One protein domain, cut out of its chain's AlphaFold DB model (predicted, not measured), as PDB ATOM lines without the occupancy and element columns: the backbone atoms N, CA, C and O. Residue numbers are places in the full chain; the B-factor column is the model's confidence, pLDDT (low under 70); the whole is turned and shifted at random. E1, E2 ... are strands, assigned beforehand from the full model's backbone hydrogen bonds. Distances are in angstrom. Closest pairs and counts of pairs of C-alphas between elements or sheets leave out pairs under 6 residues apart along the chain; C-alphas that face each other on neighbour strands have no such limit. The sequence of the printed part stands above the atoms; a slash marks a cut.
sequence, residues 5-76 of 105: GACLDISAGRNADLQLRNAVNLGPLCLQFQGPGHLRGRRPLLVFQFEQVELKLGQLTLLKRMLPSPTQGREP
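This is residues 5 to 76 of the 105 residues of the protein "Putative conserved membrane protein" of Synechococcus sp. A18-25c (UniProt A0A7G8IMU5). The model is a single, twisted sheet of six strands, one layer with no helix over either face. The longest strand, E3, runs through the sheet and bends, and its far part pairs with short E4 to make a hairpin at one end of the longest axis, while E5 and E6 form another hairpin beside the first part of E3. The printed part has 72 residues, with no named helix and six named strands, E1 to E6 in order along the chain; the neighbours in this branched sheet are antiparallel and the class is all strand. The whole is only just compact, close to loose, with a radius of gyration of the C-alphas of 13.5 A, and elongated, spanning 39 by 23 by 20 A.

E1, residues 5 to 12, begins at C-alpha 5 (-31.649, 41.939, 42.832) and is 23.0 A long from first to last C-alpha. E2, residues 18 to 26, is 26.0 A long. E3, residues 29 to 40, measures 33.4 A and ends at C-alpha 40 (-37.767, 45.493, 15.695). E4, residues 45 to 48, is 9.4 A long. E5, residues 52 to 57, is 16.9 A long, and E6, residues 60 to 66, is 17.9 A long and ends at C-alpha 66 (-16.709, 35.772, 25.750).

E1 and E2 are an antiparallel hairpin at 163 degrees, with N 7 and O 23 2.8 A apart, within hydrogen-bond range. E2 and E3 form the next hairpin at 155 degrees, with N 22 and O 33 at 2.9 A. E3 bends by 56 degrees at residue 36, and its pairing is staggered: residues 29 to 34 pair with E5 and residues 37 to 40 with E4, both on the other side of E3 from E2. E3 and E4 are a hairpin at 127 degrees, with N 38 and O 47 at 2.8 A. E3 and E5 are antiparallel at 151 degrees, with N 32 and O 54 at 2.9 A. E5 and E6 are a hairpin at 168 degrees, with N 55 and O 63 at 2.9 A. E1, E2, E3 and E4 make a meander, each strand the antiparallel neighbour of the one before. E1, E4 and E6 are edge strands, and E4 and E5 are apart.

The C-alphas farthest apart, those of Arg 42 and Leu 60, are 41.1 A apart. The printed part has no cut, and the five links between the strands are tight. Residues 67 to 76 follow E6 without a named element. The mean pLDDT of the printed part is 91.7, and no printed residue is under 70.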
ATOM      1  N   GLY A   5     -31.148  40.902  43.736       90.38
ATOM      2  CA  GLY A   5     -31.649  41.939  42.832       90.38
ATOM      3  C   GLY A   5     -31.300  41.649  41.377       90.38
ATOM      4  O   GLY A   5     -30.121  41.591  41.034       90.38
ATOM      5  N   ALA A   6     -32.317  41.507  40.526       92.38
ATOM      6  CA  ALA A   6     -32.154  41.421  39.077       92.38
ATOM      7  C   ALA A   6     -32.360  42.803  38.438       92.38
ATOM      8  O   ALA A   6     -33.256  43.543  38.844       92.38
ATOM      9  N   CYS A   7     -31.536  43.152  37.455       92.62
ATOM     10  CA  CYS A   7     -31.595  44.430  36.752       92.62
ATOM     11  C   CYS A   7     -31.341  44.224  35.264       92.62
ATOM     12  O   CYS A   7     -30.506  43.406  34.880       92.62
ATOM     13  N   LEU A   8     -32.043  45.000  34.445       93.19
ATOM     14  CA  LEU A   8     -31.769  45.133  33.027       93.19
ATOM     15  C   LEU A   8     -31.460  46.602  32.753       93.19
ATOM     16  O   LEU A   8     -32.349  47.443  32.863       93.19
ATOM     17  N   ASP A   9     -30.217  46.883  32.386       93.94
ATOM     18  CA  ASP A   9     -29.796  48.197  31.920       93.94
ATOM     19  C   ASP A   9     -29.780  48.186  30.387       93.94
ATOM     20  O   ASP A   9     -29.290  47.241  29.761       93.94
ATOM     21  N   ILE A  10     -30.326  49.241  29.785       92.31
ATOM     22  CA  ILE A  10     -30.342  49.447  28.337       92.31
ATOM     23  C   ILE A  10     -29.785  50.844  28.082       92.31
ATOM     24  O   ILE A  10     -30.322  51.827  28.589       92.31
ATOM     25  N   SER A  11     -28.717  50.935  27.300       93.62
ATOM     26  CA  SER A  11     -28.088  52.198  26.916       93.62
ATOM     27  C   SER A  11     -27.956  52.314  25.400       93.62
ATOM     28  O   SER A  11     -28.079  51.331  24.666       93.62
ATOM     29  N   ALA A  12     -27.739  53.535  24.908       92.44
ATOM     30  CA  ALA A  12     -27.464  53.759  23.496       92.44
ATOM     31  C   ALA A  12     -26.108  53.139  23.114       92.44
ATOM     32  O   ALA A  12     -25.093  53.383  23.769       92.44
ATOM     33  N   GLY A  13     -26.107  52.330  22.058       87.56
ATOM     34  CA  GLY A  13     -24.920  51.769  21.425       87.56
ATOM     35  C   GLY A  13     -24.460  52.591  20.218       87.56
ATOM     36  O   GLY A  13     -24.780  53.770  20.071       87.56
ATOM     37  N   ARG A  14     -23.674  51.961  19.336       83.06
ATOM     38  CA  ARG A  14     -23.244  52.558  18.058       83.06
ATOM     39  C   ARG A  14     -24.311  52.318  16.985       83.06
ATOM     40  O   ARG A  14     -24.998  51.311  17.037       83.06
ATOM     41  N   ASN A  15     -24.421  53.212  15.997       76.75
ATOM     42  CA  ASN A  15     -25.273  53.044  14.806       76.75
ATOM     43  C   ASN A  15     -26.747  52.683  15.089       76.75
ATOM     44  O   ASN A  15     -27.317  51.843  14.403       76.75
ATOM     45  N   ALA A  16     -27.367  53.339  16.075       72.75
ATOM     46  CA  ALA A  16     -28.753  53.098  16.500       72.75
ATOM     47  C   ALA A  16     -29.033  51.717  17.132       72.75
ATOM     48  O   ALA A  16     -30.184  51.432  17.470       72.75
ATOM     49  N   ASP A  17     -27.999  50.907  17.380       87.88
ATOM     50  CA  ASP A  17     -28.112  49.736  18.244       87.88
ATOM     51  C   ASP A  17     -28.163  50.143  19.721       87.88
ATOM     52  O   ASP A  17     -27.764  51.235  20.130       87.88
ATOM     53  N   LEU A  18     -28.654  49.224  20.540       94.44
ATOM     54  CA  LEU A  18     -28.691  49.295  21.991       94.44
ATOM     55  C   LEU A  18     -27.562  48.451  22.578       94.44
ATOM     56  O   LEU A  18     -27.173  47.427  22.017       94.44
ATOM     57  N   GLN A  19     -27.082  48.846  23.750       96.06
ATOM     58  CA  GLN A  19     -26.247  48.007  24.598       96.06
ATOM     59  C   GLN A  19     -27.057  47.542  25.796       96.06
ATOM     60  O   GLN A  19     -27.645  48.349  26.515       96.06
ATOM     61  N   LEU A  20     -27.108  46.228  25.988       95.44
ATOM     62  CA  LEU A  20     -27.843  45.607  27.076       95.44
ATOM     63  C   LEU A  20     -26.870  45.093  28.124       95.44
ATOM     64  O   LEU A  20     -25.835  44.506  27.805       95.44
ATOM     65  N   ARG A  21     -27.271  45.231  29.385       96.25
ATOM     66  CA  ARG A  21     -26.649  44.564  30.521       96.25
ATOM     67  C   ARG A  21     -27.726  43.942  31.395       96.25
ATOM     68  O   ARG A  21     -28.545  44.652  31.966       96.25
ATOM     69  N   ASN A  22     -27.713  42.623  31.524       94.62
ATOM     70  CA  ASN A  22     -28.591  41.908  32.446       94.62
ATOM     71  C   ASN A  22     -27.761  41.395  33.622       94.62
ATOM     72  O   ASN A  22     -26.798  40.660  33.413       94.62
ATOM     73  N   ALA A  23     -28.107  41.802  34.840       96.38
ATOM     74  CA  ALA A  23     -27.333  41.503  36.034       96.38
ATOM     75  C   ALA A  23     -28.203  40.919  37.143       96.38
ATOM     76  O   ALA A  23     -29.315  41.383  37.391       96.38
ATOM     77  N   VAL A  24     -27.651  39.947  37.862       95.69
ATOM     78  CA  VAL A  24     -28.195  39.428  39.116       95.69
ATOM     79  C   VAL A  24     -27.171  39.682  40.213       95.69
ATOM     80  O   VAL A  24     -26.017  39.266  40.117       95.69
ATOM     81  N   ASN A  25     -27.608  40.377  41.257       94.19
ATOM     82  CA  ASN A  25     -26.791  40.773  42.395       94.19
ATOM     83  C   ASN A  25     -27.215  39.977  43.627       94.19
ATOM     84  O   ASN A  25     -28.408  39.919  43.931       94.19
ATOM     85  N   LEU A  26     -26.240  39.403  44.331       94.31
ATOM     86  CA  LEU A  26     -26.384  38.746  45.624       94.31
ATOM     87  C   LEU A  26     -25.386  39.353  46.621       94.31
ATOM     88  O   LEU A  26     -24.240  38.915  46.724       94.31
ATOM     89  N   GLY A  27     -25.806  40.398  47.337       91.31
ATOM     90  CA  GLY A  27     -24.890  41.196  48.160       91.31
ATOM     91  C   GLY A  27     -23.751  41.797  47.311       91.31
ATOM     92  O   GLY A  27     -24.048  42.472  46.327       91.31
ATOM     93  N   PRO A  28     -22.464  41.573  47.648       93.38
ATOM     94  CA  PRO A  28     -21.341  42.056  46.841       93.38
ATOM     95  C   PRO A  28     -21.096  41.223  45.572       93.38
ATOM     96  O   PRO A  28     -20.302  41.636  44.730       93.38
ATOM     97  N   LEU A  29     -21.723  40.050  45.433       95.94
ATOM     98  CA  LEU A  29     -21.568  39.198  44.259       95.94
ATOM     99  C   LEU A  29     -22.480  39.691  43.129       95.94
ATOM    100  O   LEU A  29     -23.678  39.868  43.333       95.94
ATOM    101  N   CYS A  30     -21.939  39.866  41.928       96.81
ATOM    102  CA  CYS A  30     -22.691  40.259  40.740       96.81
ATOM    103  C   CYS A  30     -22.338  39.335  39.575       96.81
ATOM    104  O   CYS A  30     -21.183  39.282  39.155       96.81
ATOM    105  N   LEU A  31     -23.340  38.650  39.025       97.88
ATOM    106  CA  LEU A  31     -23.251  37.985  37.728       97.88
ATOM    107  C   LEU A  31     -23.918  38.886  36.693       97.88
ATOM    108  O   LEU A  31     -25.095  39.207  36.838       97.88
ATOM    109  N   GLN A  32     -23.189  39.277  35.652       97.44
ATOM    110  CA  GLN A  32     -23.724  40.122  34.589       97.44
ATOM    111  C   GLN A  32     -23.424  39.567  33.201       97.44
ATOM    112  O   GLN A  32     -22.363  38.999  32.951       97.44
ATOM    113  N   PHE A  33     -24.364  39.794  32.297       97.38
ATOM    114  CA  PHE A  33     -24.263  39.517  30.876       97.38
ATOM    115  C   PHE A  33     -24.368  40.828  30.117       97.38
ATOM    116  O   PHE A  33     -25.173  41.680  30.492       97.38
ATOM    117  N   GLN A  34     -23.585  40.982  29.055       96.56
ATOM    118  CA  GLN A  34     -23.599  42.181  28.228       96.56
ATOM    119  C   GLN A  34     -23.494  41.848  26.743       96.56
ATOM    120  O   GLN A  34     -22.896  40.841  26.353       96.56
ATOM    121  N   GLY A  35     -24.080  42.708  25.922       94.88
ATOM    122  CA  GLY A  35     -23.987  42.616  24.476       94.88
ATOM    123  C   GLY A  35     -25.017  43.495  23.769       94.88
ATOM    124  O   GLY A  35     -25.818  44.172  24.426       94.88
ATOM    125  N   PRO A  36     -24.976  43.508  22.433       94.44
ATOM    126  CA  PRO A  36     -25.802  44.390  21.636       94.44
ATOM    127  C   PRO A  36     -27.249  43.901  21.544       94.44
ATOM    128  O   PRO A  36     -27.571  42.720  21.714       94.44
ATOM    129  N   GLY A  37     -28.129  44.828  21.194       93.62
ATOM    130  CA  GLY A  37     -29.490  44.526  20.788       93.62
ATOM    131  C   GLY A  37     -30.099  45.647  19.969       93.62
ATOM    132  O   GLY A  37     -29.521  46.713  19.812       93.62
ATOM    133  N   HIS A  38     -31.286  45.406  19.441       93.38
ATOM    134  CA  HIS A  38     -32.022  46.373  18.641       93.38
ATOM    135  C   HIS A  38     -33.524  46.183  18.841       93.38
ATOM    136  O   HIS A  38     -33.996  45.124  19.273       93.38
ATOM    137  N   LEU A  39     -34.293  47.223  18.519       91.69
ATOM    138  CA  LEU A  39     -35.749  47.155  18.501       91.69
ATOM    139  C   LEU A  39     -36.236  46.835  17.090       91.69
ATOM    140  O   LEU A  39     -35.824  47.472  16.124       91.69
ATOM    141  N   ARG A  40     -37.154  45.874  16.972       90.56
ATOM    142  CA  ARG A  40     -37.767  45.493  15.695       90.56
ATOM    143  C   ARG A  40     -39.284  45.672  15.724       90.56
ATOM    144  O   ARG A  40     -39.962  45.113  16.584       90.56
ATOM    145  N   GLY A  41     -39.821  46.363  14.716       86.88
ATOM    146  CA  GLY A  41     -41.264  46.494  14.473       86.88
ATOM    147  C   GLY A  41     -41.980  47.542  15.338       86.88
ATOM    148  O   GLY A  41     -41.390  48.180  16.201       86.88
ATOM    149  N   ARG A  42     -43.287  47.727  15.083       78.56
ATOM    150  CA  ARG A  42     -44.131  48.753  15.742       78.56
ATOM    151  C   ARG A  42     -44.543  48.398  17.175       78.56
ATOM    152  O   ARG A  42     -44.762  49.288  17.985       78.56
ATOM    153  N   ARG A  43     -44.673  47.103  17.476       80.62
ATOM    154  CA  ARG A  43     -44.760  46.571  18.844       80.62
ATOM    155  C   ARG A  43     -43.359  46.064  19.164       80.62
ATOM    156  O   ARG A  43     -43.023  44.981  18.684       80.62
ATOM    157  N   PRO A  44     -42.516  46.882  19.809       85.25
ATOM    158  CA  PRO A  44     -41.080  46.690  19.739       85.25
ATOM    159  C   PRO A  44     -40.687  45.346  20.354       85.25
ATOM    160  O   PRO A  44     -40.935  45.074  21.531       85.25
ATOM    161  N   LEU A  45     -40.081  44.503  19.522       92.50
ATOM    162  CA  LEU A  45     -39.336  43.333  19.962       92.50
ATOM    163  C   LEU A  45     -37.915  43.790  20.261       92.50
ATOM    164  O   LEU A  45     -37.229  44.252  19.352       92.50
ATOM    165  N   LEU A  46     -37.480  43.650  21.507       93.25
ATOM    166  CA  LEU A  46     -36.081  43.821  21.872       93.25
ATOM    167  C   LEU A  46     -35.352  42.520  21.556       93.25
ATOM    168  O   LEU A  46     -35.475  41.555  22.307       93.25
ATOM    169  N   VAL A  47     -34.643  42.490  20.433       93.38
ATOM    170  CA  VAL A  47     -33.787  41.371  20.027       93.38
ATOM    171  C   VAL A  47     -32.380  41.667  20.512       93.38
ATOM    172  O   VAL A  47     -31.913  42.796  20.377       93.38
ATOM    173  N   PHE A  48     -31.711  40.689  21.106       92.94
ATOM    174  CA  PHE A  48     -30.391  40.905  21.687       92.94
ATOM    175  C   PHE A  48     -29.530  39.656  21.602       92.94
ATOM    176  O   PHE A  48     -30.022  38.554  21.378       92.94
ATOM    177  N   GLN A  49     -28.238  39.832  21.832       92.62
ATOM    178  CA  GLN A  49     -27.317  38.738  22.091       92.62
ATOM    179  C   GLN A  49     -26.368  39.144  23.208       92.62
ATOM    180  O   GLN A  49     -25.909  40.281  23.260       92.62
ATOM    181  N   PHE A  50     -26.074  38.213  24.111       94.19
ATOM    182  CA  PHE A  50     -25.006  38.424  25.074       94.19
ATOM    183  C   PHE A  50     -23.723  37.849  24.512       94.19
ATOM    184  O   PHE A  50     -23.643  36.662  24.206       94.19
ATOM    185  N   GLU A  51     -22.731  38.712  24.393       95.19
ATOM    186  CA  GLU A  51     -21.412  38.359  23.895       95.19
ATOM    187  C   GLU A  51     -20.463  38.109  25.052       95.19
ATOM    188  O   GLU A  51     -19.510  37.367  24.893       95.19
ATOM    189  N   GLN A  52     -20.707  38.685  26.229       96.88
ATOM    190  CA  GLN A  52     -19.809  38.570  27.369       96.88
ATOM    191  C   GLN A  52     -20.569  38.288  28.660       96.88
ATOM    192  O   GLN A  52     -21.660  38.809  28.887       96.88
ATOM    193  N   VAL A  53     -19.944  37.488  29.521       98.00
ATOM    194  CA  VAL A  53     -20.355  37.257  30.905       98.00
ATOM    195  C   VAL A  53     -19.231  37.667  31.852       98.00
ATOM    196  O   VAL A  53     -18.059  37.363  31.608       98.00
ATOM    197  N   GLU A  54     -19.586  38.339  32.944       98.25
ATOM    198  CA  GLU A  54     -18.676  38.687  34.034       98.25
ATOM    199  C   GLU A  54     -19.246  38.252  35.389       98.25
ATOM    200  O   GLU A  54     -20.428  38.456  35.670       98.25
ATOM    201  N   LEU A  55     -18.385  37.697  36.245       98.31
ATOM    202  CA  LEU A  55     -18.657  37.480  37.665       98.31
ATOM    203  C   LEU A  55     -17.766  38.414  38.479       98.31
ATOM    204  O   LEU A  55     -16.543  38.395  38.324       98.31
ATOM    205  N   LYS A  56     -18.368  39.208  39.362       97.88
ATOM    206  CA  LYS A  56     -17.677  40.208  40.181       97.88
ATOM    207  C   LYS A  56     -17.985  40.019  41.660       97.88
ATOM    208  O   LYS A  56     -19.107  39.665  42.006       97.88
ATOM    209  N   LEU A  57     -17.010  40.310  42.515       97.12
ATOM    210  CA  LEU A  57     -17.168  40.444  43.962       97.12
ATOM    211  C   LEU A  57     -16.751  41.864  44.362       97.12
ATOM    212  O   LEU A  57     -15.565  42.185  44.442       97.12
ATOM    213  N   GLY A  58     -17.732  42.746  44.543       93.12
ATOM    214  CA  GLY A  58     -17.501  44.183  44.668       93.12
ATOM    215  C   GLY A  58     -16.846  44.744  43.402       93.12
ATOM    216  O   GLY A  58     -17.411  44.672  42.309       93.12
ATOM    217  N   GLN A  59     -15.642  45.301  43.544       93.81
ATOM    218  CA  GLN A  59     -14.864  45.818  42.412       93.81
ATOM    219  C   GLN A  59     -13.973  44.760  41.740       93.81
ATOM    220  O   GLN A  59     -13.504  44.990  40.628       93.81
ATOM    221  N   LEU A  60     -13.773  43.600  42.371       97.44
ATOM    222  CA  LEU A  60     -12.930  42.534  41.837       97.44
ATOM    223  C   LEU A  60     -13.684  41.728  40.773       97.44
ATOM    224  O   LEU A  60     -14.749  41.178  41.049       97.44
ATOM    225  N   THR A  61     -13.115  41.602  39.574       98.00
ATOM    226  CA  THR A  61     -13.624  40.694  38.536       98.00
ATOM    227  C   THR A  61     -13.026  39.305  38.738       98.00
ATOM    228  O   THR A  61     -11.833  39.107  38.539       98.00
ATOM    229  N   LEU A  62     -13.862  38.342  39.131       98.25
ATOM    230  CA  LEU A  62     -13.478  36.944  39.352       98.25
ATOM    231  C   LEU A  62     -13.456  36.137  38.049       98.25
ATOM    232  O   LEU A  62     -12.653  35.225  37.887       98.25
ATOM    233  N   LEU A  63     -14.360  36.460  37.123       98.38
ATOM    234  CA  LEU A  63     -14.473  35.813  35.820       98.38
ATOM    235  C   LEU A  63     -14.887  36.846  34.782       98.38
ATOM    236  O   LEU A  63     -15.788  37.643  35.030       98.38
ATOM    237  N   LYS A  64     -14.291  36.765  33.596       98.00
ATOM    238  CA  LYS A  64     -14.737  37.474  32.400       98.00
ATOM    239  C   LYS A  64     -14.537  36.564  31.201       98.00
ATOM    240  O   LYS A  64     -13.415  36.134  30.948       98.00
ATOM    241  N   ARG A  65     -15.614  36.227  30.491       97.81
ATOM    242  CA  ARG A  65     -15.553  35.348  29.314       97.81
ATOM    243  C   ARG A  65     -16.406  35.863  28.174       97.81
ATOM    244  O   ARG A  65     -17.487  36.402  28.398       97.81
ATOM    245  N   MET A  66     -15.910  35.645  26.961       97.06
ATOM    246  CA  MET A  66     -16.709  35.772  25.750       97.06
ATOM    247  C   MET A  66     -17.612  34.544  25.620       97.06
ATOM    248  O   MET A  66     -17.220  33.425  25.959       97.06
ATOM    249  N   LEU A  67     -18.831  34.774  25.163       93.38
ATOM    250  CA  LEU A  67     -19.852  33.788  24.879       93.38
ATOM    251  C   LEU A  67     -19.870  33.524  23.370       93.38
ATOM    252  O   LEU A  67     -19.599  34.434  22.585       93.38
ATOM    253  N   PRO A  68     -20.182  32.291  22.951       89.50
ATOM    254  CA  PRO A  68     -20.379  31.998  21.542       89.50
ATOM    255  C   PRO A  68     -21.597  32.760  21.016       89.50
ATOM    256  O   PRO A  68     -22.614  32.875  21.706       89.50
ATOM    257  N   SER A  69     -21.513  33.239  19.776       81.44
ATOM    258  CA  SER A  69     -22.658  33.865  19.120       81.44
ATOM    259  C   SER A  69     -23.817  32.868  18.995       81.44
ATOM    260  O   SER A  69     -23.587  31.695  18.675       81.44
ATOM    261  N   PRO A  70     -25.069  33.298  19.233       75.88
ATOM    262  CA  PRO A  70     -26.226  32.437  19.043       75.88
ATOM    263  C   PRO A  70     -26.352  31.996  17.577       75.88
ATOM    264  O   PRO A  70     -25.962  32.708  16.652       75.88
ATOM    265  N   THR A  71     -26.914  30.805  17.355       76.50
ATOM    266  CA  THR A  71     -27.228  30.319  16.004       76.50
ATOM    267  C   THR A  71     -28.196  31.286  15.318       76.50
ATOM    268  O   THR A  71     -29.202  31.668  15.921       76.50
ATOM    269  N   GLN A  72     -27.918  31.648  14.061       75.25
ATOM    270  CA  GLN A  72     -28.768  32.553  13.278       75.25
ATOM    271  C   GLN A  72     -30.238  32.101  13.290       75.25
ATOM    272  O   GLN A  72     -30.538  30.912  13.143       75.25
ATOM    273  N   GLY A  73     -31.159  33.047  13.496       76.62
ATOM    274  CA  GLY A  73     -32.604  32.788  13.556       76.62
ATOM    275  C   GLY A  73     -33.107  32.226  14.894       76.62
ATOM    276  O   GLY A  73     -34.295  31.906  15.041       76.62
ATOM    277  N   ARG A  74     -32.225  32.079  15.889       82.56
ATOM    278  CA  ARG A  74     -32.560  31.678  17.266       82.56
ATOM    279  C   ARG A  74     -32.183  32.742  18.291       82.56
ATOM    280  O   ARG A  74     -32.003  32.420  19.466       82.56
ATOM    281  N   GLU A  75     -32.113  33.999  17.866       86.06
ATOM    282  CA  GLU A  75     -31.802  35.119  18.741       86.06
ATOM    283  C   GLU A  75     -32.837  35.216  19.877       86.06
ATOM    284  O   GLU A  75     -34.052  35.075  19.650       86.06
ATOM    285  N   PRO A  76     -32.388  35.426  21.125       89.25
ATOM    286  CA  PRO A  76     -33.297  35.722  22.211       89.25
ATOM    287  C   PRO A  76     -33.946  37.089  21.985       89.25
ATOM    288  O   PRO A  76     -33.361  38.019  21.426       89.25
TER     289      PRO A  76